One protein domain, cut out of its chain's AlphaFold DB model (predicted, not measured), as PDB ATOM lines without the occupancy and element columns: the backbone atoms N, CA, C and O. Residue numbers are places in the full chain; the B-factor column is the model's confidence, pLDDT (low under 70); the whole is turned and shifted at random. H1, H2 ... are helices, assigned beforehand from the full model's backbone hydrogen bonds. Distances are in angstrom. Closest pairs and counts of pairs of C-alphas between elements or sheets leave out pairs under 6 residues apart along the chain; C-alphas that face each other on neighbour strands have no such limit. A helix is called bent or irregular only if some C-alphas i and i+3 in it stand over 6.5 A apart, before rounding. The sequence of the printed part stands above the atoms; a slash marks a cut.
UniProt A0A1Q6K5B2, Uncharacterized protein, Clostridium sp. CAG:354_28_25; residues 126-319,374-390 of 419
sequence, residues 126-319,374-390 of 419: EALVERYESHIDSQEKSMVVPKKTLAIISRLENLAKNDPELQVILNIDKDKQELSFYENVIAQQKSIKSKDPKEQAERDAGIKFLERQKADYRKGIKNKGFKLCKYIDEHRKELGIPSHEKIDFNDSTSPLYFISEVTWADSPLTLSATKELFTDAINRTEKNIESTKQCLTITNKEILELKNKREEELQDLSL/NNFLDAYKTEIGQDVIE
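This is residues 126 to 319 and 374 to 390 of the 419 residues of an uncharacterized protein of Clostridium sp. CAG:354_28_25 (UniProt A0A1Q6K5B2). Two long helical arms meet at a corner as an open L: in one, H1 and then H2 run along the very long H7, and in the other H4 and H5 form a hairpin. The short H3 and H6 and the loop of residues 235 to 256 lie at the corner, the small pair H8 and H9 sits near the first residues of H1, and residues 304 to 310 and 312 to 318 stick out at the far end of H7. The printed part has 211 residues with nine named helices, H1 to H9 in chain order, and no named strand: the class is all helix. It is extended, with a radius of gyration of the C-alphas of 28.5 A and spans of 105 by 51 by 25 A.

H1, residues 126 to 142, begins with C-alpha 126 at (54.297, -49.448, 20.900) and is 24.9 A long. H2 is residues 144 to 159, 22.6 A, and H3 residues 164 to 170. H4, residues 172 to 191, measures 28.8 A, and H5, residues 197 to 234, 55.5 A. H6 is residues 257 to 263. H7, residues 271 to 316, is the longest helix at 67.0 A and ends with C-alpha 316 at (67.602, -56.939, 40.608). H8 is residues 375 to 381, and H9, residues 383 to 390, ends with C-alpha 390 at (60.411, -37.223, 16.873).

H1 touches residues 285 to 303 of H7 at a shallow tilt of 14 degrees, opposite ways; the closest C-alphas, of Ile 136 and Ile 289, are 5.6 A apart. Residues 146 to 153 of H2 touch H7, closest at the C-alphas of Pro 146 and Phe 278, 5.3 A. H2 and H3 form a helical hairpin, closest at the C-alphas of Leu 159 and Leu 166, 7.5 A. H3 touches H5 at a steep tilt of 67 degrees, with the C-alphas of Ile 169 and Lys 224 closest at 5.0 A. H4 and H5 form a hairpin at a shallow tilt of 22 degrees, closest at the C-alphas of Leu 179 and Lys 214, 5.8 A. H5 and H6 form another, with the C-alphas of Gly 225 and Thr 263 closest at 4.1 A. H6 and H7, also a hairpin, only just touch, with 3 pairs of C-alphas within 8 A, the closest those of Val 262 and Leu 271, 6.4 A. H5 and H7 are apart. H8 and H9 touch only at the corner, closest at the C-alphas of Ala 379 and Gly 385, 5.1 A; H8 is close to H1 but not clearly touching, with the C-alphas of Ala 127 and Tyr 380 closest at 6.9 A. Every O i to N i+4 pair is within hydrogen-bond range in H1 to H7 and H9; in H8, which is irregular with C-alphas 377 and 380 7.5 A apart, 1 of 3 is, beside 3 of 4 O i to N i+3 pairs.

The two C-alphas farthest apart, those of Lys 198 and Ser 318, are 106.5 A apart. Residues 320 to 373 are not printed, and C-alphas 319 and 374 are 20.7 A apart across the cut. The link from H5 to H6, 22 residues, is long. The mean pLDDT of the printed part is 88.7; residues 317 to 319 are under 70.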
ATOM      1  N   GLU A 126      55.553 -48.753  21.201       90.69
ATOM      2  CA  GLU A 126      54.297 -49.448  20.900       90.69
ATOM      3  C   GLU A 126      53.348 -48.532  20.098       90.69
ATOM      4  O   GLU A 126      52.831 -48.958  19.069       90.69
ATOM      5  N   ALA A 127      53.233 -47.246  20.453       90.00
ATOM      6  CA  ALA A 127      52.483 -46.267  19.654       90.00
ATOM      7  C   ALA A 127      53.099 -46.023  18.256       90.00
ATOM      8  O   ALA A 127      52.385 -45.820  17.271       90.00
ATOM      9  N   LEU A 128      54.432 -46.055  18.137       91.56
ATOM     10  CA  LEU A 128      55.124 -45.943  16.848       91.56
ATOM     11  C   LEU A 128      54.855 -47.132  15.921       91.56
ATOM     12  O   LEU A 128      54.732 -46.922  14.716       91.56
ATOM     13  N   VAL A 129      54.741 -48.352  16.458       92.44
ATOM     14  CA  VAL A 129      54.376 -49.546  15.674       92.44
ATOM     15  C   VAL A 129      53.041 -49.325  14.966       92.44
ATOM     16  O   VAL A 129      52.992 -49.426  13.740       92.44
ATOM     17  N   GLU A 130      52.003 -48.917  15.702       89.19
ATOM     18  CA  GLU A 130      50.676 -48.645  15.129       89.19
ATOM     19  C   GLU A 130      50.738 -47.561  14.040       89.19
ATOM     20  O   GLU A 130      50.122 -47.681  12.977       89.19
ATOM     21  N   ARG A 131      51.538 -46.510  14.268       90.31
ATOM     22  CA  ARG A 131      51.736 -45.429  13.294       90.31
ATOM     23  C   ARG A 131      52.426 -45.917  12.018       90.31
ATOM     24  O   ARG A 131      52.028 -45.505  10.928       90.31
ATOM     25  N   TYR A 132      53.447 -46.765  12.128       91.31
ATOM     26  CA  TYR A 132      54.142 -47.325  10.968       91.31
ATOM     27  C   TYR A 132      53.259 -48.286  10.175       91.31
ATOM     28  O   TYR A 132      53.214 -48.178   8.952       91.31
ATOM     29  N   GLU A 133      52.531 -49.176  10.849       92.12
ATOM     30  CA  GLU A 133      51.594 -50.105  10.207       92.12
ATOM     31  C   GLU A 133      50.497 -49.343   9.455       92.12
ATOM     32  O   GLU A 133      50.300 -49.560   8.260       92.12
ATOM     33  N   SER A 134      49.873 -48.350  10.099       91.69
ATOM     34  CA  SER A 134      48.876 -47.501   9.441       91.69
ATOM     35  C   SER A 134      49.452 -46.721   8.254       91.69
ATOM     36  O   SER A 134      48.733 -46.474   7.280       91.69
ATOM     37  N   HIS A 135      50.718 -46.297   8.320       91.81
ATOM     38  CA  HIS A 135      51.366 -45.593   7.214       91.81
ATOM     39  C   HIS A 135      51.631 -46.523   6.025       91.81
ATOM     40  O   HIS A 135      51.339 -46.141   4.889       91.81
ATOM     41  N   ILE A 136      52.116 -47.743   6.281       93.31
ATOM     42  CA  ILE A 136      52.308 -48.782   5.258       93.31
ATOM     43  C   ILE A 136      50.973 -49.087   4.576       93.31
ATOM     44  O   ILE A 136      50.888 -48.986   3.355       93.31
ATOM     45  N   ASP A 137      49.915 -49.349   5.346       93.25
ATOM     46  CA  ASP A 137      48.580 -49.634   4.810       93.25
ATOM     47  C   ASP A 137      48.058 -48.498   3.921       93.25
ATOM     48  O   ASP A 137      47.469 -48.727   2.860       93.25
ATOM     49  N   SER A 138      48.267 -47.246   4.341       93.50
ATOM     50  CA  SER A 138      47.875 -46.072   3.561       93.50
ATOM     51  C   SER A 138      48.652 -45.959   2.248       93.50
ATOM     52  O   SER A 138      48.070 -45.582   1.230       93.50
ATOM     53  N   GLN A 139      49.951 -46.262   2.257       93.31
ATOM     54  CA  GLN A 139      50.801 -46.252   1.063       93.31
ATOM     55  C   GLN A 139      50.472 -47.411   0.113       93.31
ATOM     56  O   GLN A 139      50.436 -47.234  -1.102       93.31
ATOM     57  N   GLU A 140      50.169 -48.595   0.641       93.62
ATOM     58  CA  GLU A 140      49.726 -49.730  -0.170       93.62
ATOM     59  C   GLU A 140      48.393 -49.424  -0.868       93.62
ATOM     60  O   GLU A 140      48.245 -49.686  -2.065       93.62
ATOM     61  N   LYS A 141      47.454 -48.778  -0.163       93.00
ATOM     62  CA  LYS A 141      46.179 -48.323  -0.739       93.00
ATOM     63  C   LYS A 141      46.359 -47.253  -1.818       93.00
ATOM     64  O   LYS A 141      45.670 -47.318  -2.835       93.00
ATOM     65  N   SER A 142      47.279 -46.299  -1.646       90.94
ATOM     66  CA  SER A 142      47.488 -45.227  -2.636       90.94
ATOM     67  C   SER A 142      48.045 -45.738  -3.971       90.94
ATOM     68  O   SER A 142      47.788 -45.138  -5.013       90.94
ATOM     69  N   MET A 143      48.740 -46.881  -3.976       93.62
ATOM     70  CA  MET A 143      49.248 -47.506  -5.204       93.62
ATOM     71  C   MET A 143      48.191 -48.273  -6.007       93.62
ATOM     72  O   MET A 143      48.465 -48.641  -7.149       93.62
ATOM     73  N   VAL A 144      47.000 -48.535  -5.453       91.06
ATOM     74  CA  VAL A 144      45.975 -49.366  -6.114       91.06
ATOM     75  C   VAL A 144      45.558 -48.776  -7.461       91.06
ATOM     76  O   VAL A 144      45.525 -49.500  -8.455       91.06
ATOM     77  N   VAL A 145      45.266 -47.474  -7.506       88.38
ATOM     78  CA  VAL A 145      44.841 -46.783  -8.733       88.38
ATOM     79  C   VAL A 145      45.970 -46.772  -9.776       88.38
ATOM     80  O   VAL A 145      45.748 -47.337 -10.847       88.38
ATOM     81  N   PRO A 146      47.195 -46.284  -9.472       92.06
ATOM     82  CA  PRO A 146      48.331 -46.364 -10.393       92.06
ATOM     83  C   PRO A 146      48.583 -47.769 -10.952       92.06
ATOM     84  O   PRO A 146      48.703 -47.940 -12.166       92.06
ATOM     85  N   LYS A 147      48.607 -48.801 -10.091       93.50
ATOM     86  CA  LYS A 147      48.848 -50.194 -10.509       93.50
ATOM     87  C   LYS A 147      47.749 -50.700 -11.442       93.50
ATOM     88  O   LYS A 147      48.053 -51.327 -12.457       93.50
ATOM     89  N   LYS A 148      46.479 -50.410 -11.134       91.06
ATOM     90  CA  LYS A 148      45.345 -50.769 -11.998       91.06
ATOM     91  C   LYS A 148      45.407 -50.044 -13.344       91.06
ATOM     92  O   LYS A 148      45.240 -50.698 -14.370       91.06
ATOM     93  N   THR A 149      45.679 -48.739 -13.365       90.62
ATOM     94  CA  THR A 149      45.767 -47.977 -14.619       90.62
ATOM     95  C   THR A 149      46.899 -48.487 -15.505       90.62
ATOM     96  O   THR A 149      46.667 -48.743 -16.683       90.62
ATOM     97  N   LEU A 150      48.095 -48.715 -14.948       94.06
ATOM     98  CA  LEU A 150      49.215 -49.292 -15.699       94.06
ATOM     99  C   LEU A 150      48.859 -50.659 -16.288       94.06
ATOM    100  O   LEU A 150      49.110 -50.898 -17.465       94.06
ATOM    101  N   ALA A 151      48.214 -51.531 -15.506       93.94
ATOM    102  CA  ALA A 151      47.785 -52.840 -15.989       93.94
ATOM    103  C   ALA A 151      46.786 -52.737 -17.156       93.94
ATOM    104  O   ALA A 151      46.879 -53.513 -18.108       93.94
ATOM    105  N   ILE A 152      45.852 -51.780 -17.109       92.62
ATOM    106  CA  ILE A 152      44.902 -51.526 -18.203       92.62
ATOM    107  C   ILE A 152      45.639 -51.018 -19.446       92.62
ATOM    108  O   ILE A 152      45.419 -51.556 -20.529       92.62
ATOM    109  N   ILE A 153      46.552 -50.050 -19.298       93.12
ATOM    110  CA  ILE A 153      47.355 -49.530 -20.418       93.12
ATOM    111  C   ILE A 153      48.173 -50.657 -21.059       93.12
ATOM    112  O   ILE A 153      48.110 -50.837 -22.273       93.12
ATOM    113  N   SER A 154      48.867 -51.481 -20.269       94.56
ATOM    114  CA  SER A 154      49.638 -52.614 -20.798       94.56
ATOM    115  C   SER A 154      48.766 -53.641 -21.527       94.56
ATOM    116  O   SER A 154      49.198 -54.229 -22.519       94.56
ATOM    117  N   ARG A 155      47.528 -53.870 -21.068       95.56
ATOM    118  CA  ARG A 155      46.575 -54.759 -21.753       95.56
ATOM    119  C   ARG A 155      46.087 -54.160 -23.069       95.56
ATOM    120  O   ARG A 155      46.068 -54.883 -24.061       95.56
ATOM    121  N   LEU A 156      45.775 -52.862 -23.104       94.19
ATOM    122  CA  LEU A 156      45.441 -52.139 -24.338       94.19
ATOM    123  C   LEU A 156      46.585 -52.233 -25.357       94.19
ATOM    124  O   LEU A 156      46.360 -52.624 -26.497       94.19
ATOM    125  N   GLU A 157      47.821 -51.963 -24.941       94.19
ATOM    126  CA  GLU A 157      49.002 -52.074 -25.809       94.19
ATOM    127  C   GLU A 157      49.203 -53.497 -26.339       94.19
ATOM    128  O   GLU A 157      49.614 -53.690 -27.483       94.19
ATOM    129  N   ASN A 158      48.910 -54.511 -25.524       96.06
ATOM    130  CA  ASN A 158      49.031 -55.895 -25.955       96.06
ATOM    131  C   ASN A 158      47.933 -56.303 -26.948       96.06
ATOM    132  O   ASN A 158      48.236 -56.994 -27.918       96.06
ATOM    133  N   LEU A 159      46.689 -55.865 -26.733       96.00
ATOM    134  CA  LEU A 159      45.579 -56.088 -27.666       96.00
ATOM    135  C   LEU A 159      45.840 -55.395 -29.012       96.00
ATOM    136  O   LEU A 159      45.661 -56.004 -30.063       96.00
ATOM    137  N   ALA A 160      46.388 -54.178 -28.984       95.88
ATOM    138  CA  ALA A 160      46.704 -53.392 -30.177       95.88
ATOM    139  C   ALA A 160      47.729 -54.049 -31.116       95.88
ATOM    140  O   ALA A 160      47.815 -53.678 -32.282       95.88
ATOM    141  N   LYS A 161      48.500 -55.041 -30.647       95.19
ATOM    142  CA  LYS A 161      49.403 -55.820 -31.516       95.19
ATOM    143  C   LYS A 161      48.647 -56.622 -32.575       95.19
ATOM    144  O   LYS A 161      49.208 -56.892 -33.631       95.19
ATOM    145  N   ASN A 162      47.406 -57.006 -32.277       95.00
ATOM    146  CA  ASN A 162      46.568 -57.840 -33.139       95.00
ATOM    147  C   ASN A 162      45.283 -57.128 -33.597       95.00
ATOM    148  O   ASN A 162      44.544 -57.690 -34.400       95.00
ATOM    149  N   ASP A 163      45.026 -55.914 -33.108       95.44
ATOM    150  CA  ASP A 163      43.876 -55.090 -33.477       95.44
ATOM    151  C   ASP A 163      44.345 -53.781 -34.147       95.44
ATOM    152  O   ASP A 163      44.775 -52.845 -33.458       95.44
ATOM    153  N   PRO A 164      44.257 -53.687 -35.491       94.12
ATOM    154  CA  PRO A 164      44.637 -52.487 -36.232       94.12
ATOM    155  C   PRO A 164      43.801 -51.248 -35.887       94.12
ATOM    156  O   PRO A 164      44.316 -50.130 -35.959       94.12
ATOM    157  N   GLU A 165      42.523 -51.406 -35.521       93.25
ATOM    158  CA  GLU A 165      41.682 -50.268 -35.140       93.25
ATOM    159  C   GLU A 165      42.141 -49.704 -33.794       93.25
ATOM    160  O   GLU A 165      42.341 -48.490 -33.669       93.25
ATOM    161  N   LEU A 166      42.402 -50.575 -32.817       94.69
ATOM    162  CA  LEU A 166      42.956 -50.166 -31.530       94.69
ATOM    163  C   LEU A 166      44.350 -49.549 -31.679       94.69
ATOM    164  O   LEU A 166      44.642 -48.540 -31.038       94.69
ATOM    165  N   GLN A 167      45.193 -50.076 -32.568       94.69
ATOM    166  CA  GLN A 167      46.503 -49.490 -32.858       94.69
ATOM    167  C   GLN A 167      46.387 -48.032 -33.336       94.69
ATOM    168  O   GLN A 167      47.129 -47.158 -32.880       94.69
ATOM    169  N   VAL A 168      45.427 -47.736 -34.219       93.94
ATOM    170  CA  VAL A 168      45.164 -46.363 -34.683       93.94
ATOM    171  C   VAL A 168      44.651 -45.475 -33.547       93.94
ATOM    172  O   VAL A 168      45.031 -44.301 -33.476       93.94
ATOM    173  N   ILE A 169      43.814 -46.016 -32.659       93.00
ATOM    174  CA  ILE A 169      43.303 -45.307 -31.479       93.00
ATOM    175  C   ILE A 169      44.449 -44.943 -30.522       93.00
ATOM    176  O   ILE A 169      44.543 -43.787 -30.111       93.00
ATOM    177  N   LEU A 170      45.352 -45.880 -30.212       92.38
ATOM    178  CA  LEU A 170      46.462 -45.662 -29.272       92.38
ATOM    179  C   LEU A 170      47.555 -44.720 -29.806       92.38
ATOM    180  O   LEU A 170      48.321 -44.170 -29.019       92.38
ATOM    181  N   ASN A 171      47.575 -44.425 -31.111       92.06
ATOM    182  CA  ASN A 171      48.421 -43.368 -31.688       92.06
ATOM    183  C   ASN A 171      48.000 -41.936 -31.278       92.06
ATOM    184  O   ASN A 171      48.531 -40.966 -31.818       92.06
ATOM    185  N   ILE A 172      47.052 -41.777 -30.347       91.00
ATOM    186  CA  ILE A 172      46.622 -40.486 -29.787       91.00
ATOM    187  C   ILE A 172      47.783 -39.671 -29.194       91.00
ATOM    188  O   ILE A 172      47.790 -38.450 -29.313       91.00
ATOM    189  N   ASP A 173      48.801 -40.332 -28.631       90.31
ATOM    190  CA  ASP A 173      50.005 -39.674 -28.105       90.31
ATOM    191  C   ASP A 173      50.757 -38.912 -29.206       90.31
ATOM    192  O   ASP A 173      51.174 -37.773 -29.003       90.31
ATOM    193  N   LYS A 174      50.884 -39.515 -30.397       91.69
ATOM    194  CA  LYS A 174      51.524 -38.877 -31.553       91.69
ATOM    195  C   LYS A 174      50.702 -37.689 -32.041       91.69
ATOM    196  O   LYS A 174      51.257 -36.621 -32.274       91.69
ATOM    197  N   ASP A 175      49.383 -37.843 -32.132       92.56
ATOM    198  CA  ASP A 175      48.498 -36.741 -32.519       92.56
ATOM    199  C   ASP A 175      48.606 -35.557 -31.544       92.56
ATOM    200  O   ASP A 175      48.572 -34.404 -31.970       92.56
ATOM    201  N   LYS A 176      48.768 -35.821 -30.239       91.56
ATOM    202  CA  LYS A 176      48.990 -34.779 -29.224       91.56
ATOM    203  C   LYS A 176      50.341 -34.081 -29.373       91.56
ATOM    204  O   LYS A 176      50.417 -32.866 -29.193       91.56
ATOM    205  N   GLN A 177      51.396 -34.817 -29.720       90.88
ATOM    206  CA  GLN A 177      52.707 -34.226 -30.011       90.88
ATOM    207  C   GLN A 177      52.644 -33.303 -31.234       90.88
ATOM    208  O   GLN A 177      53.124 -32.173 -31.168       90.88
ATOM    209  N   GLU A 178      51.987 -33.746 -32.308       93.19
ATOM    210  CA  GLU A 178      51.759 -32.926 -33.503       93.19
ATOM    211  C   GLU A 178      50.911 -31.689 -33.174       93.19
ATOM    212  O   GLU A 178      51.261 -30.574 -33.558       93.19
ATOM    213  N   LEU A 179      49.835 -31.846 -32.392       93.31
ATOM    214  CA  LEU A 179      49.009 -30.723 -31.944       93.31
ATOM    215  C   LEU A 179      49.841 -29.664 -31.202       93.31
ATOM    216  O   LEU A 179      49.753 -28.479 -31.530       93.31
ATOM    217  N   SER A 180      50.673 -30.089 -30.248       90.38
ATOM    218  CA  SER A 180      51.570 -29.200 -29.496       90.38
ATOM    219  C   SER A 180      52.585 -28.502 -30.410       90.38
ATOM    220  O   SER A 180      52.833 -27.301 -30.275       90.38
ATOM    221  N   PHE A 181      53.129 -29.210 -31.404       92.50
ATOM    222  CA  PHE A 181      53.995 -28.614 -32.419       92.50
ATOM    223  C   PHE A 181      53.284 -27.487 -33.185       92.50
ATOM    224  O   PHE A 181      53.812 -26.375 -33.255       92.50
ATOM    225  N   TYR A 182      52.068 -27.722 -33.693       92.69
ATOM    226  CA  TYR A 182      51.294 -26.680 -34.379       92.69
ATOM    227  C   TYR A 182      50.993 -25.486 -33.472       92.69
ATOM    228  O   TYR A 182      51.127 -24.344 -33.909       92.69
ATOM    229  N   GLU A 183      50.620 -25.720 -32.214       92.12
ATOM    230  CA  GLU A 183      50.356 -24.649 -31.247       92.12
ATOM    231  C   GLU A 183      51.587 -23.765 -31.018       92.12
ATOM    232  O   GLU A 183      51.476 -22.535 -31.070       92.12
ATOM    233  N   ASN A 184      52.764 -24.375 -30.872       92.31
ATOM    234  CA  ASN A 184      54.029 -23.662 -30.713       92.31
ATOM    235  C   ASN A 184      54.419 -22.872 -31.971       92.31
ATOM    236  O   ASN A 184      54.763 -21.692 -31.872       92.31
ATOM    237  N   VAL A 185      54.325 -23.477 -33.160       92.75
ATOM    238  CA  VAL A 185      54.656 -22.799 -34.427       92.75
ATOM    239  C   VAL A 185      53.710 -21.626 -34.686       92.75
ATOM    240  O   VAL A 185      54.161 -20.548 -35.071       92.75
ATOM    241  N   ILE A 186      52.407 -21.788 -34.432       92.50
ATOM    242  CA  ILE A 186      51.422 -20.705 -34.564       92.50
ATOM    243  C   ILE A 186      51.758 -19.554 -33.610       92.50
ATOM    244  O   ILE A 186      51.735 -18.393 -34.025       92.50
ATOM    245  N   ALA A 187      52.074 -19.852 -32.345       90.88
ATOM    246  CA  ALA A 187      52.441 -18.839 -31.360       90.88
ATOM    247  C   ALA A 187      53.704 -18.068 -31.782       90.88
ATOM    248  O   ALA A 187      53.721 -16.835 -31.737       90.88
ATOM    249  N   GLN A 188      54.725 -18.777 -32.274       89.69
ATOM    250  CA  GLN A 188      55.948 -18.171 -32.804       89.69
ATOM    251  C   GLN A 188      55.665 -17.285 -34.022       89.69
ATOM    252  O   GLN A 188      56.093 -16.133 -34.049       89.69
ATOM    253  N   GLN A 189      54.902 -17.766 -35.007       87.12
ATOM    254  CA  GLN A 189      54.601 -16.988 -36.212       87.12
ATOM    255  C   GLN A 189      53.764 -15.738 -35.914       87.12
ATOM    256  O   GLN A 189      54.061 -14.676 -36.454       87.12
ATOM    257  N   LYS A 190      52.779 -15.820 -35.007       88.44
ATOM    258  CA  LYS A 190      51.969 -14.660 -34.581       88.44
ATOM    259  C   LYS A 190      52.787 -13.580 -33.865       88.44
ATOM    260  O   LYS A 190      52.378 -12.421 -33.850       88.44
ATOM    261  N   SER A 191      53.920 -13.944 -33.261       86.31
ATOM    262  CA  SER A 191      54.803 -12.997 -32.568       86.31
ATOM    263  C   SER A 191      55.644 -12.136 -33.524       86.31
ATOM    264  O   SER A 191      56.122 -11.068 -33.140       86.31
ATOM    265  N   ILE A 192      55.793 -12.562 -34.783       84.94
ATOM    266  CA  ILE A 192      56.591 -11.880 -35.801       84.94
ATOM    267  C   ILE A 192      55.681 -10.944 -36.603       84.94
ATOM    268  O   ILE A 192      54.681 -11.373 -37.171       84.94
ATOM    269  N   LYS A 193      56.055  -9.665 -36.700       84.25
ATOM    270  CA  LYS A 193      55.387  -8.684 -37.570       84.25
ATOM    271  C   LYS A 193      56.332  -8.263 -38.691       84.25
ATOM    272  O   LYS A 193      57.414  -7.751 -38.399       84.25
ATOM    273  N   SER A 194      55.935  -8.455 -39.950       82.75
ATOM    274  CA  SER A 194      56.674  -7.900 -41.090       82.75
ATOM    275  C   SER A 194      56.258  -6.461 -41.364       82.75
ATOM    276  O   SER A 194      55.107  -6.074 -41.163       82.75
ATOM    277  N   LYS A 195      57.218  -5.664 -41.840       86.12
ATOM    278  CA  LYS A 195      56.958  -4.327 -42.386       86.12
ATOM    279  C   LYS A 195      56.519  -4.387 -43.854       86.12
ATOM    280  O   LYS A 195      55.948  -3.410 -44.328       86.12
ATOM    281  N   ASP A 196      56.771  -5.499 -44.551       91.31
ATOM    282  CA  ASP A 196      56.296  -5.726 -45.918       91.31
ATOM    283  C   ASP A 196      54.867  -6.310 -45.892       91.31
ATOM    284  O   ASP A 196      54.665  -7.415 -45.370       91.31
ATOM    285  N   PRO A 197      53.865  -5.613 -46.465       88.00
ATOM    286  CA  PRO A 197      52.490  -6.098 -46.538       88.00
ATOM    287  C   PRO A 197      52.323  -7.439 -47.266       88.00
ATOM    288  O   PRO A 197      51.438  -8.211 -46.900       88.00
ATOM    289  N   LYS A 198      53.144  -7.737 -48.284       89.19
ATOM    290  CA  LYS A 198      53.065  -9.008 -49.022       89.19
ATOM    291  C   LYS A 198      53.558 -10.166 -48.167       89.19
ATOM    292  O   LYS A 198      52.860 -11.165 -48.030       89.19
ATOM    293  N   GLU A 199      54.708  -9.998 -47.522       85.25
ATOM    294  CA  GLU A 199      55.238 -11.011 -46.610       85.25
ATOM    295  C   GLU A 199      54.351 -11.205 -45.372       85.25
ATOM    296  O   GLU A 199      54.295 -12.298 -44.808       85.25
ATOM    297  N   GLN A 200      53.679 -10.148 -44.902       86.19
ATOM    298  CA  GLN A 200      52.707 -10.266 -43.817       86.19
ATOM    299  C   GLN A 200      51.482 -11.076 -44.267       86.19
ATOM    300  O   GLN A 200      51.054 -11.971 -43.544       86.19
ATOM    301  N   ALA A 201      50.965 -10.834 -45.476       88.81
ATOM    302  CA  ALA A 201      49.834 -11.585 -46.020       88.81
ATOM    303  C   ALA A 201      50.155 -13.077 -46.239       88.81
ATOM    304  O   ALA A 201      49.317 -13.935 -45.954       88.81
ATOM    305  N   GLU A 202      51.364 -13.406 -46.703       87.69
ATOM    306  CA  GLU A 202      51.825 -14.796 -46.833       87.69
ATOM    307  C   GLU A 202      51.929 -15.496 -45.473       87.69
ATOM    308  O   GLU A 202      51.474 -16.634 -45.322       87.69
ATOM    309  N   ARG A 203      52.454 -14.801 -44.454       85.25
ATOM    310  CA  ARG A 203      52.475 -15.305 -43.073       85.25
ATOM    311  C   ARG A 203      51.072 -15.539 -42.534       85.25
ATOM    312  O   ARG A 203      50.810 -16.611 -41.998       85.25
ATOM    313  N   ASP A 204      50.158 -14.591 -42.713       89.19
ATOM    314  CA  ASP A 204      48.775 -14.717 -42.243       89.19
ATOM    315  C   ASP A 204      48.052 -15.895 -42.924       89.19
ATOM    316  O   ASP A 204      47.303 -16.637 -42.279       89.19
ATOM    317  N   ALA A 205      48.313 -16.126 -44.217       91.19
ATOM    318  CA  ALA A 205      47.812 -17.291 -44.943       91.19
ATOM    319  C   ALA A 205      48.401 -18.608 -44.403       91.19
ATOM    320  O   ALA A 205      47.657 -19.575 -44.206       91.19
ATOM    321  N   GLY A 206      49.706 -18.629 -44.107       91.00
ATOM    322  CA  GLY A 206      50.387 -19.746 -43.453       91.00
ATOM    323  C   GLY A 206      49.803 -20.061 -42.074       91.00
ATOM    324  O   GLY A 206      49.410 -21.199 -41.821       91.00
ATOM    325  N   ILE A 207      49.624 -19.050 -41.219       92.38
ATOM    326  CA  ILE A 207      48.990 -19.187 -39.899       92.38
ATOM    327  C   ILE A 207      47.573 -19.752 -40.045       92.38
ATOM    328  O   ILE A 207      47.201 -20.674 -39.323       92.38
ATOM    329  N   LYS A 208      46.780 -19.258 -41.005       94.75
ATOM    330  CA  LYS A 208      45.419 -19.762 -41.252       94.75
ATOM    331  C   LYS A 208      45.405 -21.231 -41.683       94.75
ATOM    332  O   LYS A 208      44.481 -21.957 -41.316       94.75
ATOM    333  N   PHE A 209      46.396 -21.676 -42.455       93.44
ATOM    334  CA  PHE A 209      46.561 -23.091 -42.796       93.44
ATOM    335  C   PHE A 209      46.927 -23.928 -41.562       93.44
ATOM    336  O   PHE A 209      46.289 -24.950 -41.319       93.44
ATOM    337  N   LEU A 210      47.883 -23.472 -40.748       93.62
ATOM    338  CA  LEU A 210      48.287 -24.165 -39.518       93.62
ATOM    339  C   LEU A 210      47.141 -24.255 -38.497       93.62
ATOM    340  O   LEU A 210      46.952 -25.302 -37.888       93.62
ATOM    341  N   GLU A 211      46.325 -23.208 -38.349       94.81
ATOM    342  CA  GLU A 211      45.139 -23.215 -37.475       94.81
ATOM    343  C   GLU A 211      44.086 -24.243 -37.928       94.81
ATOM    344  O   GLU A 211      43.418 -24.854 -37.094       94.81
ATOM    345  N   ARG A 212      43.955 -24.491 -39.242       95.19
ATOM    346  CA  ARG A 212      43.099 -25.576 -39.756       95.19
ATOM    347  C   ARG A 212      43.657 -26.946 -39.377       95.19
ATOM    348  O   ARG A 212      42.913 -27.750 -38.829       95.19
ATOM    349  N   GLN A 213      44.959 -27.170 -39.580       94.12
ATOM    350  CA  GLN A 213      45.608 -28.431 -39.194       94.12
ATOM    351  C   GLN A 213      45.474 -28.691 -37.690       94.12
ATOM    352  O   GLN A 213      45.072 -29.774 -37.273       94.12
ATOM    353  N   LYS A 214      45.707 -27.665 -36.865       94.12
ATOM    354  CA  LYS A 214      45.475 -27.706 -35.419       94.12
ATOM    355  C   LYS A 214      44.043 -28.148 -35.082       94.12
ATOM    356  O   LYS A 214      43.849 -29.009 -34.224       94.12
ATOM    357  N   ALA A 215      43.034 -27.572 -35.738       94.06
ATOM    358  CA  ALA A 215      41.635 -27.941 -35.518       94.06
ATOM    359  C   ALA A 215      41.336 -29.396 -35.926       94.06
ATOM    360  O   ALA A 215      40.613 -30.095 -35.209       94.06
ATOM    361  N   ASP A 216      41.926 -29.864 -37.027       94.12
ATOM    362  CA  ASP A 216      41.790 -31.244 -37.496       94.12
ATOM    363  C   ASP A 216      42.406 -32.241 -36.502       94.12
ATOM    364  O   ASP A 216      41.740 -33.212 -36.128       94.12
ATOM    365  N   TYR A 217      43.601 -31.960 -35.969       93.88
ATOM    366  CA  TYR A 217      44.212 -32.769 -34.907       93.88
ATOM    367  C   TYR A 217      43.366 -32.787 -33.632       93.88
ATOM    368  O   TYR A 217      43.108 -33.860 -33.088       93.88
ATOM    369  N   ARG A 218      42.841 -31.636 -33.181       93.69
ATOM    370  CA  ARG A 218      41.938 -31.584 -32.011       93.69
ATOM    371  C   ARG A 218      40.706 -32.469 -32.196       93.69
ATOM    372  O   ARG A 218      40.313 -33.191 -31.279       93.69
ATOM    373  N   LYS A 219      40.100 -32.441 -33.387       92.75
ATOM    374  CA  LYS A 219      38.953 -33.293 -33.725       92.75
ATOM    375  C   LYS A 219      39.347 -34.772 -33.789       92.75
ATOM    376  O   LYS A 219      38.606 -35.614 -33.282       92.75
ATOM    377  N   GLY A 220      40.500 -35.083 -34.381       93.31
ATOM    378  CA  GLY A 220      41.062 -36.432 -34.454       93.31
ATOM    379  C   GLY A 220      41.295 -37.043 -33.072       93.31
ATOM    380  O   GLY A 220      40.785 -38.130 -32.799       93.31
ATOM    381  N   ILE A 221      41.959 -36.304 -32.180       92.44
ATOM    382  CA  ILE A 221      42.216 -36.696 -30.786       92.44
ATOM    383  C   ILE A 221      40.903 -36.970 -30.056       92.44
ATOM    384  O   ILE A 221      40.735 -38.047 -29.492       92.44
ATOM    385  N   LYS A 222      39.930 -36.053 -30.143       90.19
ATOM    386  CA  LYS A 222      38.614 -36.229 -29.510       90.19
ATOM    387  C   LYS A 222      37.897 -37.490 -30.011       90.19
ATOM    388  O   LYS A 222      37.331 -38.239 -29.219       90.19
ATOM    389  N   ASN A 223      37.940 -37.755 -31.319       91.31
ATOM    390  CA  ASN A 223      37.325 -38.945 -31.912       91.31
ATOM    391  C   ASN A 223      38.014 -40.245 -31.474       91.31
ATOM    392  O   ASN A 223      37.324 -41.195 -31.102       91.31
ATOM    393  N   LYS A 224      39.353 -40.295 -31.496       92.38
ATOM    394  CA  LYS A 224      40.121 -41.438 -30.972       92.38
ATOM    395  C   LYS A 224      39.831 -41.647 -29.491       92.38
ATOM    396  O   LYS A 224      39.629 -42.775 -29.065       92.38
ATOM    397  N   GLY A 225      39.712 -40.555 -28.750       89.31
ATOM    398  CA  GLY A 225      39.310 -40.527 -27.360       89.31
ATOM    399  C   GLY A 225      37.992 -41.243 -27.076       89.31
ATOM    400  O   GLY A 225      37.948 -42.203 -26.312       89.31
ATOM    401  N   PHE A 226      36.921 -40.839 -27.762       88.00
ATOM    402  CA  PHE A 226      35.624 -41.514 -27.644       88.00
ATOM    403  C   PHE A 226      35.688 -42.990 -28.036       88.00
ATOM    404  O   PHE A 226      35.079 -43.829 -27.369       88.00
ATOM    405  N   LYS A 227      36.428 -43.316 -29.103       92.19
ATOM    406  CA  LYS A 227      36.627 -44.706 -29.520       92.19
ATOM    407  C   LYS A 227      37.370 -45.521 -28.464       92.19
ATOM    408  O   LYS A 227      36.983 -46.657 -28.232       92.19
ATOM    409  N   LEU A 228      38.374 -44.949 -27.799       91.31
ATOM    410  CA  LEU A 228      39.107 -45.610 -26.722       91.31
ATOM    411  C   LEU A 228      38.190 -45.917 -25.535       91.31
ATOM    412  O   LEU A 228      38.158 -47.052 -25.069       91.31
ATOM    413  N   CYS A 229      37.402 -44.937 -25.082       88.44
ATOM    414  CA  CYS A 229      36.449 -45.143 -23.990       88.44
ATOM    415  C   CYS A 229      35.425 -46.236 -24.329       88.44
ATOM    416  O   CYS A 229      35.151 -47.101 -23.498       88.44
ATOM    417  N   LYS A 230      34.903 -46.233 -25.563       90.56
ATOM    418  CA  LYS A 230      33.987 -47.269 -26.054       90.56
ATOM    419  C   LYS A 230      34.658 -48.645 -26.110       90.56
ATOM    420  O   LYS A 230      34.094 -49.612 -25.612       90.56
ATOM    421  N   TYR A 231      35.876 -48.720 -26.647       92.56
ATOM    422  CA  TYR A 231      36.649 -49.958 -26.716       92.56
ATOM    423  C   TYR A 231      36.858 -50.564 -25.322       92.56
ATOM    424  O   TYR A 231      36.683 -51.766 -25.137       92.56
ATOM    425  N   ILE A 232      37.186 -49.731 -24.328       90.88
ATOM    426  CA  ILE A 232      37.370 -50.165 -22.937       90.88
ATOM    427  C   ILE A 232      36.080 -50.749 -22.354       90.88
ATOM    428  O   ILE A 232      36.134 -51.764 -21.659       90.88
ATOM    429  N   ASP A 233      34.934 -50.128 -22.637       88.44
ATOM    430  CA  ASP A 233      33.632 -50.598 -22.162       88.44
ATOM    431  C   ASP A 233      33.230 -51.945 -22.789       88.44
ATOM    432  O   ASP A 233      32.713 -52.824 -22.098       88.44
ATOM    433  N   GLU A 234      33.544 -52.147 -24.071       91.31
ATOM    434  CA  GLU A 234      33.253 -53.384 -24.810       91.31
ATOM    435  C   GLU A 234      34.201 -54.539 -24.430       91.31
ATOM    436  O   GLU A 234      33.774 -55.692 -24.359       91.31
ATOM    437  N   HIS A 235      35.461 -54.241 -24.088       92.69
ATOM    438  CA  HIS A 235      36.508 -55.241 -23.816       92.69
ATOM    439  C   HIS A 235      36.880 -55.346 -22.325       92.69
ATOM    440  O   HIS A 235      37.974 -55.793 -21.964       92.69
ATOM    441  N   ARG A 236      35.959 -54.980 -21.419       91.12
ATOM    442  CA  ARG A 236      36.158 -54.992 -19.953       91.12
ATOM    443  C   ARG A 236      36.841 -56.255 -19.433       91.12
ATOM    444  O   ARG A 236      37.789 -56.168 -18.657       91.12
ATOM    445  N   LYS A 237      36.389 -57.435 -19.872       91.50
ATOM    446  CA  LYS A 237      36.915 -58.732 -19.411       91.50
ATOM    447  C   LYS A 237      38.397 -58.909 -19.751       91.50
ATOM    448  O   LYS A 237      39.164 -59.365 -18.908       91.50
ATOM    449  N   GLU A 238      38.798 -58.541 -20.962       93.00
ATOM    450  CA  GLU A 238      40.179 -58.656 -21.449       93.00
ATOM    451  C   GLU A 238      41.090 -57.627 -20.785       93.00
ATOM    452  O   GLU A 238      42.240 -57.918 -20.457       93.00
ATOM    453  N   LEU A 239      40.535 -56.452 -20.485       91.44
ATOM    454  CA  LEU A 239      41.181 -55.420 -19.680       91.44
ATOM    455  C   LEU A 239      41.161 -55.738 -18.177       91.44
ATOM    456  O   LEU A 239      41.770 -55.007 -17.396       91.44
ATOM    457  N   GLY A 240      40.523 -56.844 -17.773       89.38
ATOM    458  CA  GLY A 240      40.317 -57.298 -16.394       89.38
ATOM    459  C   GLY A 240      39.630 -56.271 -15.496       89.38
ATOM    460  O   GLY A 240      39.940 -56.187 -14.310       89.38
ATOM    461  N   ILE A 241      38.709 -55.509 -16.081       88.88
ATOM    462  CA  ILE A 241      37.764 -54.636 -15.395       88.88
ATOM    463  C   ILE A 241      36.549 -55.501 -15.010       88.88
ATOM    464  O   ILE A 241      35.939 -56.122 -15.889       88.88
ATOM    465  N   PRO A 242      36.183 -55.590 -13.720       84.94
ATOM    466  CA  PRO A 242      35.004 -56.324 -13.280       84.94
ATOM    467  C   PRO A 242      33.724 -55.834 -13.968       84.94
ATOM    468  O   PRO A 242      33.487 -54.636 -14.108       84.94
ATOM    469  N   SER A 243      32.846 -56.763 -14.351       80.50
ATOM    470  CA  SER A 243      31.588 -56.441 -15.045       80.50
ATOM    471  C   SER A 243      30.630 -55.570 -14.222       80.50
ATOM    472  O   SER A 243      29.836 -54.833 -14.793       80.50
ATOM    473  N   HIS A 244      30.713 -55.648 -12.894       78.94
ATOM    474  CA  HIS A 244      29.898 -54.872 -11.957       78.94
ATOM    475  C   HIS A 244      30.519 -53.515 -11.589       78.94
ATOM    476  O   HIS A 244      29.865 -52.716 -10.921       78.94
ATOM    477  N   GLU A 245      31.767 -53.243 -11.986       79.19
ATOM    478  CA  GLU A 245      32.415 -51.956 -11.729       79.19
ATOM    479  C   GLU A 245      31.801 -50.911 -12.668       79.19
ATOM    480  O   GLU A 245      31.824 -51.052 -13.896       79.19
ATOM    481  N   LYS A 246      31.185 -49.869 -12.102       75.25
ATOM    482  CA  LYS A 246      30.681 -48.756 -12.907       75.25
ATOM    483  C   LYS A 246      31.886 -47.998 -13.453       75.25
ATOM    484  O   LYS A 246      32.703 -47.506 -12.685       75.25
ATOM    485  N   ILE A 247      31.976 -47.896 -14.775       72.12
ATOM    486  CA  ILE A 247      32.982 -47.058 -15.413       72.12
ATOM    487  C   ILE A 247      32.473 -45.623 -15.368       72.12
ATOM    488  O   ILE A 247      31.530 -45.267 -16.074       72.12
ATOM    489  N   ASP A 248      33.090 -44.818 -14.513       75.38
ATOM    490  CA  ASP A 248      33.011 -43.370 -14.602       75.38
ATOM    491  C   ASP A 248      34.375 -42.843 -15.045       75.38
ATOM    492  O   ASP A 248      35.384 -42.989 -14.351       75.38
ATOM    493  N   PHE A 249      34.405 -42.286 -16.252       77.12
ATOM    494  CA  PHE A 249      35.593 -41.665 -16.826       77.12
ATOM    495  C   PHE A 249      35.844 -40.264 -16.241       77.12
ATOM    496  O   PHE A 249      36.916 -39.716 -16.464       77.12
ATOM    497  N   ASN A 250      34.903 -39.690 -15.486       77.12
ATOM    498  CA  ASN A 250      35.035 -38.370 -14.862       77.12
ATOM    499  C   ASN A 250      35.315 -38.441 -13.349       77.12
ATOM    500  O   ASN A 250      35.490 -37.405 -12.711       77.12
ATOM    501  N   ASP A 251      35.352 -39.638 -12.761       79.44
ATOM    502  CA  ASP A 251      35.654 -39.834 -11.342       79.44
ATOM    503  C   ASP A 251      37.168 -39.865 -11.122       79.44
ATOM    504  O   ASP A 251      37.813 -40.846 -11.466       79.44
ATOM    505  N   SER A 252      37.735 -38.833 -10.493       73.75
ATOM    506  CA  SER A 252      39.180 -38.716 -10.239       73.75
ATOM    507  C   SER A 252      39.785 -39.838  -9.386       73.75
ATOM    508  O   SER A 252      41.008 -39.979  -9.338       73.75
ATOM    509  N   THR A 253      38.957 -40.658  -8.736       71.06
ATOM    510  CA  THR A 253      39.392 -41.843  -7.982       71.06
ATOM    511  C   THR A 253      39.407 -43.127  -8.821       71.06
ATOM    512  O   THR A 253      39.951 -44.149  -8.394       71.06
ATOM    513  N   SER A 254      38.866 -43.076 -10.039       81.12
ATOM    514  CA  SER A 254      38.813 -44.190 -10.983       81.12
ATOM    515  C   SER A 254      40.169 -44.415 -11.667       81.12
ATOM    516  O   SER A 254      40.769 -43.469 -12.185       81.12
ATOM    517  N   PRO A 255      40.631 -45.673 -11.812       74.50
ATOM    518  CA  PRO A 255      41.777 -46.005 -12.665       74.50
ATOM    519  C   PRO A 255      41.620 -45.558 -14.124       74.50
ATOM    520  O   PRO A 255      42.616 -45.439 -14.841       74.50
ATOM    521  N   LEU A 256      40.384 -45.318 -14.569       82.38
ATOM    522  CA  LEU A 256      40.053 -44.904 -15.931       82.38
ATOM    523  C   LEU A 256      40.010 -43.384 -16.114       82.38
ATOM    524  O   LEU A 256      39.989 -42.932 -17.256       82.38
ATOM    525  N   TYR A 257      40.057 -42.598 -15.035       84.06
ATOM    526  CA  TYR A 257      40.111 -41.135 -15.110       84.06
ATOM    527  C   TYR A 257      41.333 -40.639 -15.871       84.06
ATOM    528  O   TYR A 257      41.234 -39.829 -16.776       84.06
ATOM    529  N   PHE A 258      42.509 -41.182 -15.576       80.81
ATOM    530  CA  PHE A 258      43.718 -40.766 -16.285       80.81
ATOM    531  C   PHE A 258      43.689 -41.181 -17.757       80.81
ATOM    532  O   PHE A 258      44.218 -40.474 -18.607       80.81
ATOM    533  N   ILE A 259      43.022 -42.295 -18.075       80.69
ATOM    534  CA  ILE A 259      42.822 -42.712 -19.463       80.69
ATOM    535  C   ILE A 259      41.871 -41.745 -20.175       80.69
ATOM    536  O   ILE A 259      42.154 -41.366 -21.308       80.69
ATOM    537  N   SER A 260      40.794 -41.299 -19.520       80.88
ATOM    538  CA  SER A 260      39.895 -40.282 -20.075       80.88
ATOM    539  C   SER A 260      40.592 -38.932 -20.234       80.88
ATOM    540  O   SER A 260      40.409 -38.272 -21.252       80.88
ATOM    541  N   GLU A 261      41.478 -38.555 -19.318       83.31
ATOM    542  CA  GLU A 261      42.260 -37.329 -19.432       83.31
ATOM    543  C   GLU A 261      43.147 -37.324 -20.680       83.31
ATOM    544  O   GLU A 261      43.206 -36.336 -21.418       83.31
ATOM    545  N   VAL A 262      43.743 -38.470 -21.017       81.06
ATOM    546  CA  VAL A 262      44.482 -38.623 -22.275       81.06
ATOM    547  C   VAL A 262      43.584 -38.420 -23.504       81.06
ATOM    548  O   VAL A 262      44.067 -38.003 -24.554       81.06
ATOM    549  N   THR A 263      42.273 -38.625 -23.397       77.94
ATOM    550  CA  THR A 263      41.342 -38.432 -24.520       77.94
ATOM    551  C   THR A 263      41.009 -36.971 -24.832       77.94
ATOM    552  O   THR A 263      40.526 -36.676 -25.930       77.94
ATOM    553  N   TRP A 264      41.303 -36.036 -23.922       83.06
ATOM    554  CA  TRP A 264      41.058 -34.610 -24.140       83.06
ATOM    555  C   TRP A 264      42.210 -33.950 -24.895       83.06
ATOM    556  O   TRP A 264      43.369 -34.051 -24.496       83.06
ATOM    557  N   ALA A 265      41.888 -33.225 -25.969       79.75
ATOM    558  CA  ALA A 265      42.883 -32.536 -26.793       79.75
ATOM    559  C   ALA A 265      43.620 -31.414 -26.046       79.75
ATOM    560  O   ALA A 265      44.788 -31.173 -26.330       79.75
ATOM    561  N   ASP A 266      42.956 -30.768 -25.088       80.94
ATOM    562  CA  ASP A 266      43.543 -29.696 -24.280       80.94
ATOM    563  C   ASP A 266      44.270 -30.227 -23.023       80.94
ATOM    564  O   ASP A 266      44.907 -29.457 -22.309       80.94
ATOM    565  N   SER A 267      44.199 -31.537 -22.739       82.88
ATOM    566  CA  SER A 267      44.922 -32.138 -21.612       82.88
ATOM    567  C   SER A 267      46.367 -32.455 -22.014       82.88
ATOM    568  O   SER A 267      46.580 -33.139 -23.024       82.88
ATOM    569  N   PRO A 268      47.371 -32.036 -21.219       78.62
ATOM    570  CA  PRO A 268      48.778 -32.323 -21.498       78.62
ATOM    571  C   PRO A 268      49.143 -33.798 -21.261       78.62
ATOM    572  O   PRO A 268      50.249 -34.219 -21.591       78.62
ATOM    573  N   LEU A 269      48.235 -34.591 -20.681       85.75
ATOM    574  CA  LEU A 269      48.478 -35.994 -20.371       85.75
ATOM    575  C   LEU A 269      48.479 -36.861 -21.635       85.75
ATOM    576  O   LEU A 269      47.569 -36.804 -22.464       85.75
ATOM    577  N   THR A 270      49.492 -37.713 -21.748       88.69
ATOM    578  CA  THR A 270      49.616 -38.768 -22.764       88.69
ATOM    579  C   THR A 270      49.614 -40.137 -22.083       88.69
ATOM    580  O   THR A 270      49.858 -40.228 -20.874       88.69
ATOM    581  N   LEU A 271      49.352 -41.219 -22.825       88.88
ATOM    582  CA  LEU A 271      49.480 -42.582 -22.291       88.88
ATOM    583  C   LEU A 271      50.913 -42.817 -21.805       88.88
ATOM    584  O   LEU A 271      51.126 -43.369 -20.726       88.88
ATOM    585  N   SER A 272      51.897 -42.344 -22.569       89.25
ATOM    586  CA  SER A 272      53.318 -42.446 -22.234       89.25
ATOM    587  C   SER A 272      53.682 -41.680 -20.959       89.25
ATOM    588  O   SER A 272      54.269 -42.271 -20.055       89.25
ATOM    589  N   ALA A 273      53.256 -40.420 -20.828       89.62
ATOM    590  CA  ALA A 273      53.498 -39.627 -19.620       89.62
ATOM    591  C   ALA A 273      52.770 -40.204 -18.395       89.62
ATOM    592  O   ALA A 273      53.315 -40.212 -17.295       89.62
ATOM    593  N   THR A 274      51.560 -40.743 -18.580       90.56
ATOM    594  CA  THR A 274      50.811 -41.414 -17.504       90.56
ATOM    595  C   THR A 274      51.549 -42.660 -17.016       90.56
ATOM    596  O   THR A 274      51.650 -42.883 -15.809       90.56
ATOM    597  N   LYS A 275      52.112 -43.456 -17.938       92.94
ATOM    598  CA  LYS A 275      52.924 -44.629 -17.582       92.94
ATOM    599  C   LYS A 275      54.142 -44.247 -16.755       92.94
ATOM    600  O   LYS A 275      54.393 -44.875 -15.727       92.94
ATOM    601  N   GLU A 276      54.882 -43.237 -17.200       93.19
ATOM    602  CA  GLU A 276      56.067 -42.743 -16.500       93.19
ATOM    603  C   GLU A 276      55.700 -42.230 -15.105       93.19
ATOM    604  O   GLU A 276      56.225 -42.734 -14.114       93.19
ATOM    605  N   LEU A 277      54.706 -41.338 -15.012       91.81
ATOM    606  CA  LEU A 277      54.223 -40.768 -13.754       91.81
ATOM    607  C   LEU A 277      53.842 -41.848 -12.733       91.81
ATOM    608  O   LEU A 277      54.215 -41.761 -11.562       91.81
ATOM    609  N   PHE A 278      53.091 -42.865 -13.158       93.88
ATOM    610  CA  PHE A 278      52.636 -43.929 -12.264       93.88
ATOM    611  C   PHE A 278      53.719 -44.934 -11.919       93.88
ATOM    612  O   PHE A 278      53.766 -45.379 -10.774       93.88
ATOM    613  N   THR A 279      54.612 -45.252 -12.853       95.88
ATOM    614  CA  THR A 279      55.782 -46.088 -12.563       95.88
ATOM    615  C   THR A 279      56.660 -45.410 -11.515       95.88
ATOM    616  O   THR A 279      57.003 -46.021 -10.504       95.88
ATOM    617  N   ASP A 280      56.933 -44.117 -11.686       94.50
ATOM    618  CA  ASP A 280      57.670 -43.306 -10.721       94.50
ATOM    619  C   ASP A 280      56.976 -43.233  -9.362       94.50
ATOM    620  O   ASP A 280      57.614 -43.428  -8.324       94.50
ATOM    621  N   ALA A 281      55.669 -42.962  -9.345       93.19
ATOM    622  CA  ALA A 281      54.895 -42.876  -8.112       93.19
ATOM    623  C   ALA A 281      54.891 -44.208  -7.347       93.19
ATOM    624  O   ALA A 281      55.075 -44.210  -6.127       93.19
ATOM    625  N   ILE A 282      54.732 -45.336  -8.048       96.75
ATOM    626  CA  ILE A 282      54.804 -46.678  -7.459       96.75
ATOM    627  C   ILE A 282      56.203 -46.928  -6.907       96.75
ATOM    628  O   ILE A 282      56.322 -47.223  -5.724       96.75
ATOM    629  N   ASN A 283      57.258 -46.722  -7.699       95.81
ATOM    630  CA  ASN A 283      58.639 -46.958  -7.268       95.81
ATOM    631  C   ASN A 283      59.009 -46.125  -6.029       95.81
ATOM    632  O   ASN A 283      59.620 -46.630  -5.083       95.81
ATOM    633  N   ARG A 284      58.615 -44.843  -5.999       95.19
ATOM    634  CA  ARG A 284      58.806 -43.967  -4.830       95.19
ATOM    635  C   ARG A 284      58.040 -44.490  -3.617       95.19
ATOM    636  O   ARG A 284      58.595 -44.536  -2.521       95.19
ATOM    637  N   THR A 285      56.789 -44.903  -3.808       94.56
ATOM    638  CA  THR A 285      55.947 -45.422  -2.723       94.56
ATOM    639  C   THR A 285      56.477 -46.753  -2.187       94.56
ATOM    640  O   THR A 285      56.578 -46.912  -0.978       94.56
ATOM    641  N   GLU A 286      56.917 -47.671  -3.047       96.25
ATOM    642  CA  GLU A 286      57.524 -48.949  -2.652       96.25
ATOM    643  C   GLU A 286      58.826 -48.738  -1.873       96.25
ATOM    644  O   GLU A 286      59.023 -49.353  -0.824       96.25
ATOM    645  N   LYS A 287      59.676 -47.795  -2.302       94.19
ATOM    646  CA  LYS A 287      60.883 -47.414  -1.551       94.19
ATOM    647  C   LYS A 287      60.553 -46.847  -0.164       94.19
ATOM    648  O   LYS A 287      61.272 -47.126   0.800       94.19
ATOM    649  N   ASN A 288      59.480 -46.062  -0.052       92.88
ATOM    650  CA  ASN A 288      59.016 -45.518   1.224       92.88
ATOM    651  C   ASN A 288      58.430 -46.606   2.135       92.88
ATOM    652  O   ASN A 288      58.758 -46.633   3.323       92.88
ATOM    653  N   ILE A 289      57.636 -47.533   1.586       92.69
ATOM    654  CA  ILE A 289      57.115 -48.698   2.313       92.69
ATOM    655  C   ILE A 289      58.274 -49.531   2.855       92.69
ATOM    656  O   ILE A 289      58.277 -49.870   4.034       92.69
ATOM    657  N   GLU A 290      59.284 -49.819   2.032       92.75
ATOM    658  CA  GLU A 290      60.456 -50.592   2.446       92.75
ATOM    659  C   GLU A 290      61.221 -49.890   3.576       92.75
ATOM    660  O   GLU A 290      61.530 -50.495   4.601       92.75
ATOM    661  N   SER A 291      61.444 -48.578   3.448       91.25
ATOM    662  CA  SER A 291      62.034 -47.771   4.524       91.25
ATOM    663  C   SER A 291      61.223 -47.859   5.820       91.25
ATOM    664  O   SER A 291      61.786 -47.983   6.904       91.25
ATOM    665  N   THR A 292      59.895 -47.810   5.711       91.56
ATOM    666  CA  THR A 292      58.986 -47.853   6.861       91.56
ATOM    667  C   THR A 292      58.978 -49.235   7.514       91.56
ATOM    668  O   THR A 292      59.006 -49.330   8.738       91.56
ATOM    669  N   LYS A 293      59.034 -50.314   6.722       92.44
ATOM    670  CA  LYS A 293      59.177 -51.700   7.206       92.44
ATOM    671  C   LYS A 293      60.496 -51.915   7.955       92.44
ATOM    672  O   LYS A 293      60.519 -52.610   8.973       92.44
ATOM    673  N   GLN A 294      61.580 -51.283   7.507       90.94
ATOM    674  CA  GLN A 294      62.864 -51.306   8.214       90.94
ATOM    675  C   GLN A 294      62.772 -50.575   9.562       90.94
ATOM    676  O   GLN A 294      63.142 -51.150  10.587       90.94
ATOM    677  N   CYS A 295      62.178 -49.378   9.601       91.50
ATOM    678  CA  CYS A 295      61.908 -48.664  10.858       91.50
ATOM    679  C   CYS A 295      61.022 -49.477  11.819       91.50
ATOM    680  O   CYS A 295      61.302 -49.547  13.016       91.50
ATOM    681  N   LEU A 296      59.981 -50.140  11.304       91.62
ATOM    682  CA  LEU A 296      59.114 -51.028  12.082       91.62
ATOM    683  C   LEU A 296      59.899 -52.210  12.676       91.62
ATOM    684  O   LEU A 296      59.693 -52.583  13.831       91.62
ATOM    685  N   THR A 297      60.833 -52.781  11.914       89.50
ATOM    686  CA  THR A 297      61.709 -53.865  12.386       89.50
ATOM    687  C   THR A 297      62.621 -53.394  13.520       89.50
ATOM    688  O   THR A 297      62.718 -54.075  14.543       89.50
ATOM    689  N   ILE A 298      63.240 -52.216  13.374       90.06
ATOM    690  CA  ILE A 298      64.064 -51.589  14.420       90.06
ATOM    691  C   ILE A 298      63.225 -51.366  15.684       90.06
ATOM    692  O   ILE A 298      63.587 -51.847  16.754       90.06
ATOM    693  N   THR A 299      62.052 -50.747  15.545       90.88
ATOM    694  CA  THR A 299      61.146 -50.446  16.667       90.88
ATOM    695  C   THR A 299      60.749 -51.706  17.436       90.88
ATOM    696  O   THR A 299      60.809 -51.742  18.663       90.88
ATOM    697  N   ASN A 300      60.392 -52.780  16.728       90.00
ATOM    698  CA  ASN A 300      60.044 -54.056  17.352       90.00
ATOM    699  C   ASN A 300      61.221 -54.678  18.118       90.00
ATOM    700  O   ASN A 300      61.024 -55.259  19.190       90.00
ATOM    701  N   LYS A 301      62.446 -54.544  17.596       90.31
ATOM    702  CA  LYS A 301      63.660 -54.977  18.293       90.31
ATOM    703  C   LYS A 301      63.880 -54.164  19.571       90.31
ATOM    704  O   LYS A 301      64.110 -54.759  20.621       90.31
ATOM    705  N   GLU A 302      63.728 -52.842  19.514       90.38
ATOM    706  CA  GLU A 302      63.845 -51.972  20.690       90.38
ATOM    707  C   GLU A 302      62.806 -52.309  21.769       90.38
ATOM    708  O   GLU A 302      63.145 -52.392  22.947       90.38
ATOM    709  N   ILE A 303      61.549 -52.576  21.390       89.75
ATOM    710  CA  ILE A 303      60.505 -53.015  22.334       89.75
ATOM    711  C   ILE A 303      60.934 -54.295  23.063       89.75
ATOM    712  O   ILE A 303      60.725 -54.416  24.273       89.75
ATOM    713  N   LEU A 304      61.523 -55.259  22.348       84.56
ATOM    714  CA  LEU A 304      61.999 -56.504  22.949       84.56
ATOM    715  C   LEU A 304      63.167 -56.256  23.915       84.56
ATOM    716  O   LEU A 304      63.165 -56.785  25.024       84.56
ATOM    717  N   GLU A 305      64.129 -55.420  23.527       87.06
ATOM    718  CA  GLU A 305      65.252 -55.033  24.386       87.06
ATOM    719  C   GLU A 305      64.781 -54.317  25.658       87.06
ATOM    720  O   GLU A 305      65.271 -54.610  26.747       87.06
ATOM    721  N   LEU A 306      63.789 -53.428  25.553       87.31
ATOM    722  CA  LEU A 306      63.194 -52.745  26.703       87.31
ATOM    723  C   LEU A 306      62.457 -53.708  27.633       87.31
ATOM    724  O   LEU A 306      62.562 -53.572  28.850       87.31
ATOM    725  N   LYS A 307      61.746 -54.704  27.088       84.12
ATOM    726  CA  LYS A 307      61.110 -55.763  27.891       84.12
ATOM    727  C   LYS A 307      62.149 -56.570  28.672       84.12
ATOM    728  O   LYS A 307      61.942 -56.800  29.860       84.12
ATOM    729  N   ASN A 308      63.272 -56.918  28.044       82.38
ATOM    730  CA  ASN A 308      64.363 -57.633  28.707       82.38
ATOM    731  C   ASN A 308      65.011 -56.782  29.810       82.38
ATOM    732  O   ASN A 308      65.096 -57.234  30.948       82.38
ATOM    733  N   LYS A 309      65.375 -55.525  29.515       86.94
ATOM    734  CA  LYS A 309      65.926 -54.587  30.513       86.94
ATOM    735  C   LYS A 309      64.977 -54.388  31.696       86.94
ATOM    736  O   LYS A 309      65.416 -54.283  32.838       86.94
ATOM    737  N   ARG A 310      63.667 -54.351  31.432       83.12
ATOM    738  CA  ARG A 310      62.649 -54.222  32.480       83.12
ATOM    739  C   ARG A 310      62.557 -55.484  33.334       83.12
ATOM    740  O   ARG A 310      62.398 -55.376  34.543       83.12
ATOM    741  N   GLU A 311      62.674 -56.669  32.741       78.38
ATOM    742  CA  GLU A 311      62.725 -57.925  33.495       78.38
ATOM    743  C   GLU A 311      63.985 -58.012  34.370       78.38
ATOM    744  O   GLU A 311      63.877 -58.351  35.548       78.38
ATOM    745  N   GLU A 312      65.152 -57.636  33.839       79.56
ATOM    746  CA  GLU A 312      66.412 -57.545  34.594       79.56
ATOM    747  C   GLU A 312      66.291 -56.588  35.789       79.56
ATOM    748  O   GLU A 312      66.646 -56.945  36.911       79.56
ATOM    749  N   GLU A 313      65.705 -55.403  35.587       80.00
ATOM    750  CA  GLU A 313      65.461 -54.432  36.658       80.00
ATOM    751  C   GLU A 313      64.583 -55.014  37.780       80.00
ATOM    752  O   GLU A 313      64.857 -54.815  38.963       80.00
ATOM    753  N   LEU A 314      63.534 -55.760  37.424       76.44
ATOM    754  CA  LEU A 314      62.638 -56.384  38.398       76.44
ATOM    755  C   LEU A 314      63.297 -57.550  39.150       76.44
ATOM    756  O   LEU A 314      63.005 -57.755  40.332       76.44
ATOM    757  N   GLN A 315      64.182 -58.303  38.490       72.00
ATOM    758  CA  GLN A 315      64.987 -59.345  39.135       72.00
ATOM    759  C   GLN A 315      65.992 -58.739  40.121       72.00
ATOM    760  O   GLN A 315      66.097 -59.213  41.253       72.00
ATOM    761  N   ASP A 316      66.676 -57.661  39.734       74.81
ATOM    762  CA  ASP A 316      67.602 -56.939  40.608       74.81
ATOM    763  C   ASP A 316      66.905 -56.338  41.837       74.81
ATOM    764  O   ASP A 316      67.467 -56.308  42.932       74.81
ATOM    765  N   LEU A 317      65.662 -55.873  41.679       69.75
ATOM    766  CA  LEU A 317      64.831 -55.382  42.782       69.75
ATOM    767  C   LEU A 317      64.323 -56.507  43.704       69.75
ATOM    768  O   LEU A 317      63.556 -56.241  44.624       69.75
ATOM    769  N   SER A 318      64.785 -57.750  43.516       64.69
ATOM    770  CA  SER A 318      64.439 -58.931  44.324       64.69
ATOM    771  C   SER A 318      62.970 -59.362  44.230       64.69
ATOM    772  O   SER A 318      62.483 -60.090  45.093       64.69
ATOM    773  N   LEU A 319      62.238 -58.919  43.204       58.31
ATOM    774  CA  LEU A 319      60.791 -59.147  43.100       58.31
ATOM    775  C   LEU A 319      60.419 -60.420  42.340       58.31
ATOM    776  O   LEU A 319      59.272 -60.859  42.413       58.31
ATOM    777  N   ASN A 374      48.662 -44.439  34.953       77.50
ATOM    778  CA  ASN A 374      48.783 -45.157  33.682       77.50
ATOM    779  C   ASN A 374      48.770 -44.221  32.451       77.50
ATOM    780  O   ASN A 374      48.309 -44.590  31.370       77.50
ATOM    781  N   ASN A 375      49.274 -43.001  32.638       82.44
ATOM    782  CA  ASN A 375      49.393 -41.943  31.644       82.44
ATOM    783  C   ASN A 375      50.442 -42.244  30.561       82.44
ATOM    784  O   ASN A 375      50.410 -41.614  29.507       82.44
ATOM    785  N   PHE A 376      51.369 -43.184  30.777       87.06
ATOM    786  CA  PHE A 376      52.367 -43.560  29.773       87.06
ATOM    787  C   PHE A 376      51.737 -44.120  28.498       87.06
ATOM    788  O   PHE A 376      52.262 -43.870  27.416       87.06
ATOM    789  N   LEU A 377      50.597 -44.813  28.598       82.62
ATOM    790  CA  LEU A 377      49.873 -45.313  27.423       82.62
ATOM    791  C   LEU A 377      49.439 -44.185  26.482       82.62
ATOM    792  O   LEU A 377      49.459 -44.354  25.269       82.62
ATOM    793  N   ASP A 378      49.085 -43.031  27.044       85.19
ATOM    794  CA  ASP A 378      48.663 -41.848  26.300       85.19
ATOM    795  C   ASP A 378      49.787 -40.810  26.153       85.19
ATOM    796  O   ASP A 378      49.555 -39.721  25.628       85.19
ATOM    797  N   ALA A 379      51.021 -41.131  26.561       88.69
ATOM    798  CA  ALA A 379      52.141 -40.192  26.518       88.69
ATOM    799  C   ALA A 379      52.435 -39.691  25.100       88.69
ATOM    800  O   ALA A 379      52.830 -38.547  24.928       88.69
ATOM    801  N   TYR A 380      52.169 -40.491  24.066       87.25
ATOM    802  CA  TYR A 380      52.330 -40.071  22.669       87.25
ATOM    803  C   TYR A 380      51.426 -38.887  22.262       87.25
ATOM    804  O   TYR A 380      51.637 -38.284  21.209       87.25
ATOM    805  N   LYS A 381      50.405 -38.562  23.068       90.00
ATOM    806  CA  LYS A 381      49.510 -37.412  22.873       90.00
ATOM    807  C   LYS A 381      49.998 -36.148  23.582       90.00
ATOM    808  O   LYS A 381      49.435 -35.086  23.335       90.00
ATOM    809  N   THR A 382      50.984 -36.247  24.472       90.06
ATOM    810  CA  THR A 382      51.544 -35.088  25.175       90.06
ATOM    811  C   THR A 382      52.686 -34.475  24.369       90.06
ATOM    812  O   THR A 382      53.332 -35.167  23.585       90.06
ATOM    813  N   GLU A 383      52.967 -33.185  24.567       86.94
ATOM    814  CA  GLU A 383      54.064 -32.504  23.859       86.94
ATOM    815  C   GLU A 383      55.416 -33.175  24.128       86.94
ATOM    816  O   GLU A 383      56.169 -33.439  23.197       86.94
ATOM    817  N   ILE A 384      55.695 -33.543  25.386       88.19
ATOM    818  CA  ILE A 384      56.942 -34.230  25.740       88.19
ATOM    819  C   ILE A 384      57.058 -35.600  25.054       88.19
ATOM    820  O   ILE A 384      58.134 -35.972  24.597       88.19
ATOM    821  N   GLY A 385      55.962 -36.359  24.942       88.88
ATOM    822  CA  GLY A 385      55.986 -37.648  24.252       88.88
ATOM    823  C   GLY A 385      56.103 -37.510  22.736       88.88
ATOM    824  O   GLY A 385      56.755 -38.345  22.110       88.88
ATOM    825  N   GLN A 386      55.530 -36.458  22.145       89.12
ATOM    826  CA  GLN A 386      55.683 -36.147  20.721       89.12
ATOM    827  C   GLN A 386      57.135 -35.810  20.365       89.12
ATOM    828  O   GLN A 386      57.650 -36.364  19.393       89.12
ATOM    829  N   ASP A 387      57.814 -35.006  21.182       86.69
ATOM    830  CA  ASP A 387      59.216 -34.642  20.957       86.69
ATOM    831  C   ASP A 387      60.151 -35.853  21.120       86.69
ATOM    832  O   ASP A 387      61.055 -36.062  20.307       86.69
ATOM    833  N   VAL A 388      59.898 -36.734  22.100       89.25
ATOM    834  CA  VAL A 388      60.639 -38.006  22.211       89.25
ATOM    835  C   VAL A 388      60.378 -38.906  20.998       89.25
ATOM    836  O   VAL A 388      61.308 -39.516  20.468       89.25
ATOM    837  N   ILE A 389      59.131 -38.991  20.525       90.12
ATOM    838  CA  ILE A 389      58.795 -39.727  19.301       90.12
ATOM    839  C   ILE A 389      59.569 -39.170  18.106       90.12
ATOM    840  O   ILE A 389      60.102 -39.950  17.321       90.12
ATOM    841  N   GLU A 390      59.669 -37.850  17.965       87.50
ATOM    842  CA  GLU A 390      60.411 -37.223  16.873       87.50
ATOM    843  C   GLU A 390      61.904 -37.578  16.912       87.50
ATOM    844  O   GLU A 390      62.454 -37.986  15.885       87.50
TER     845      GLU A 390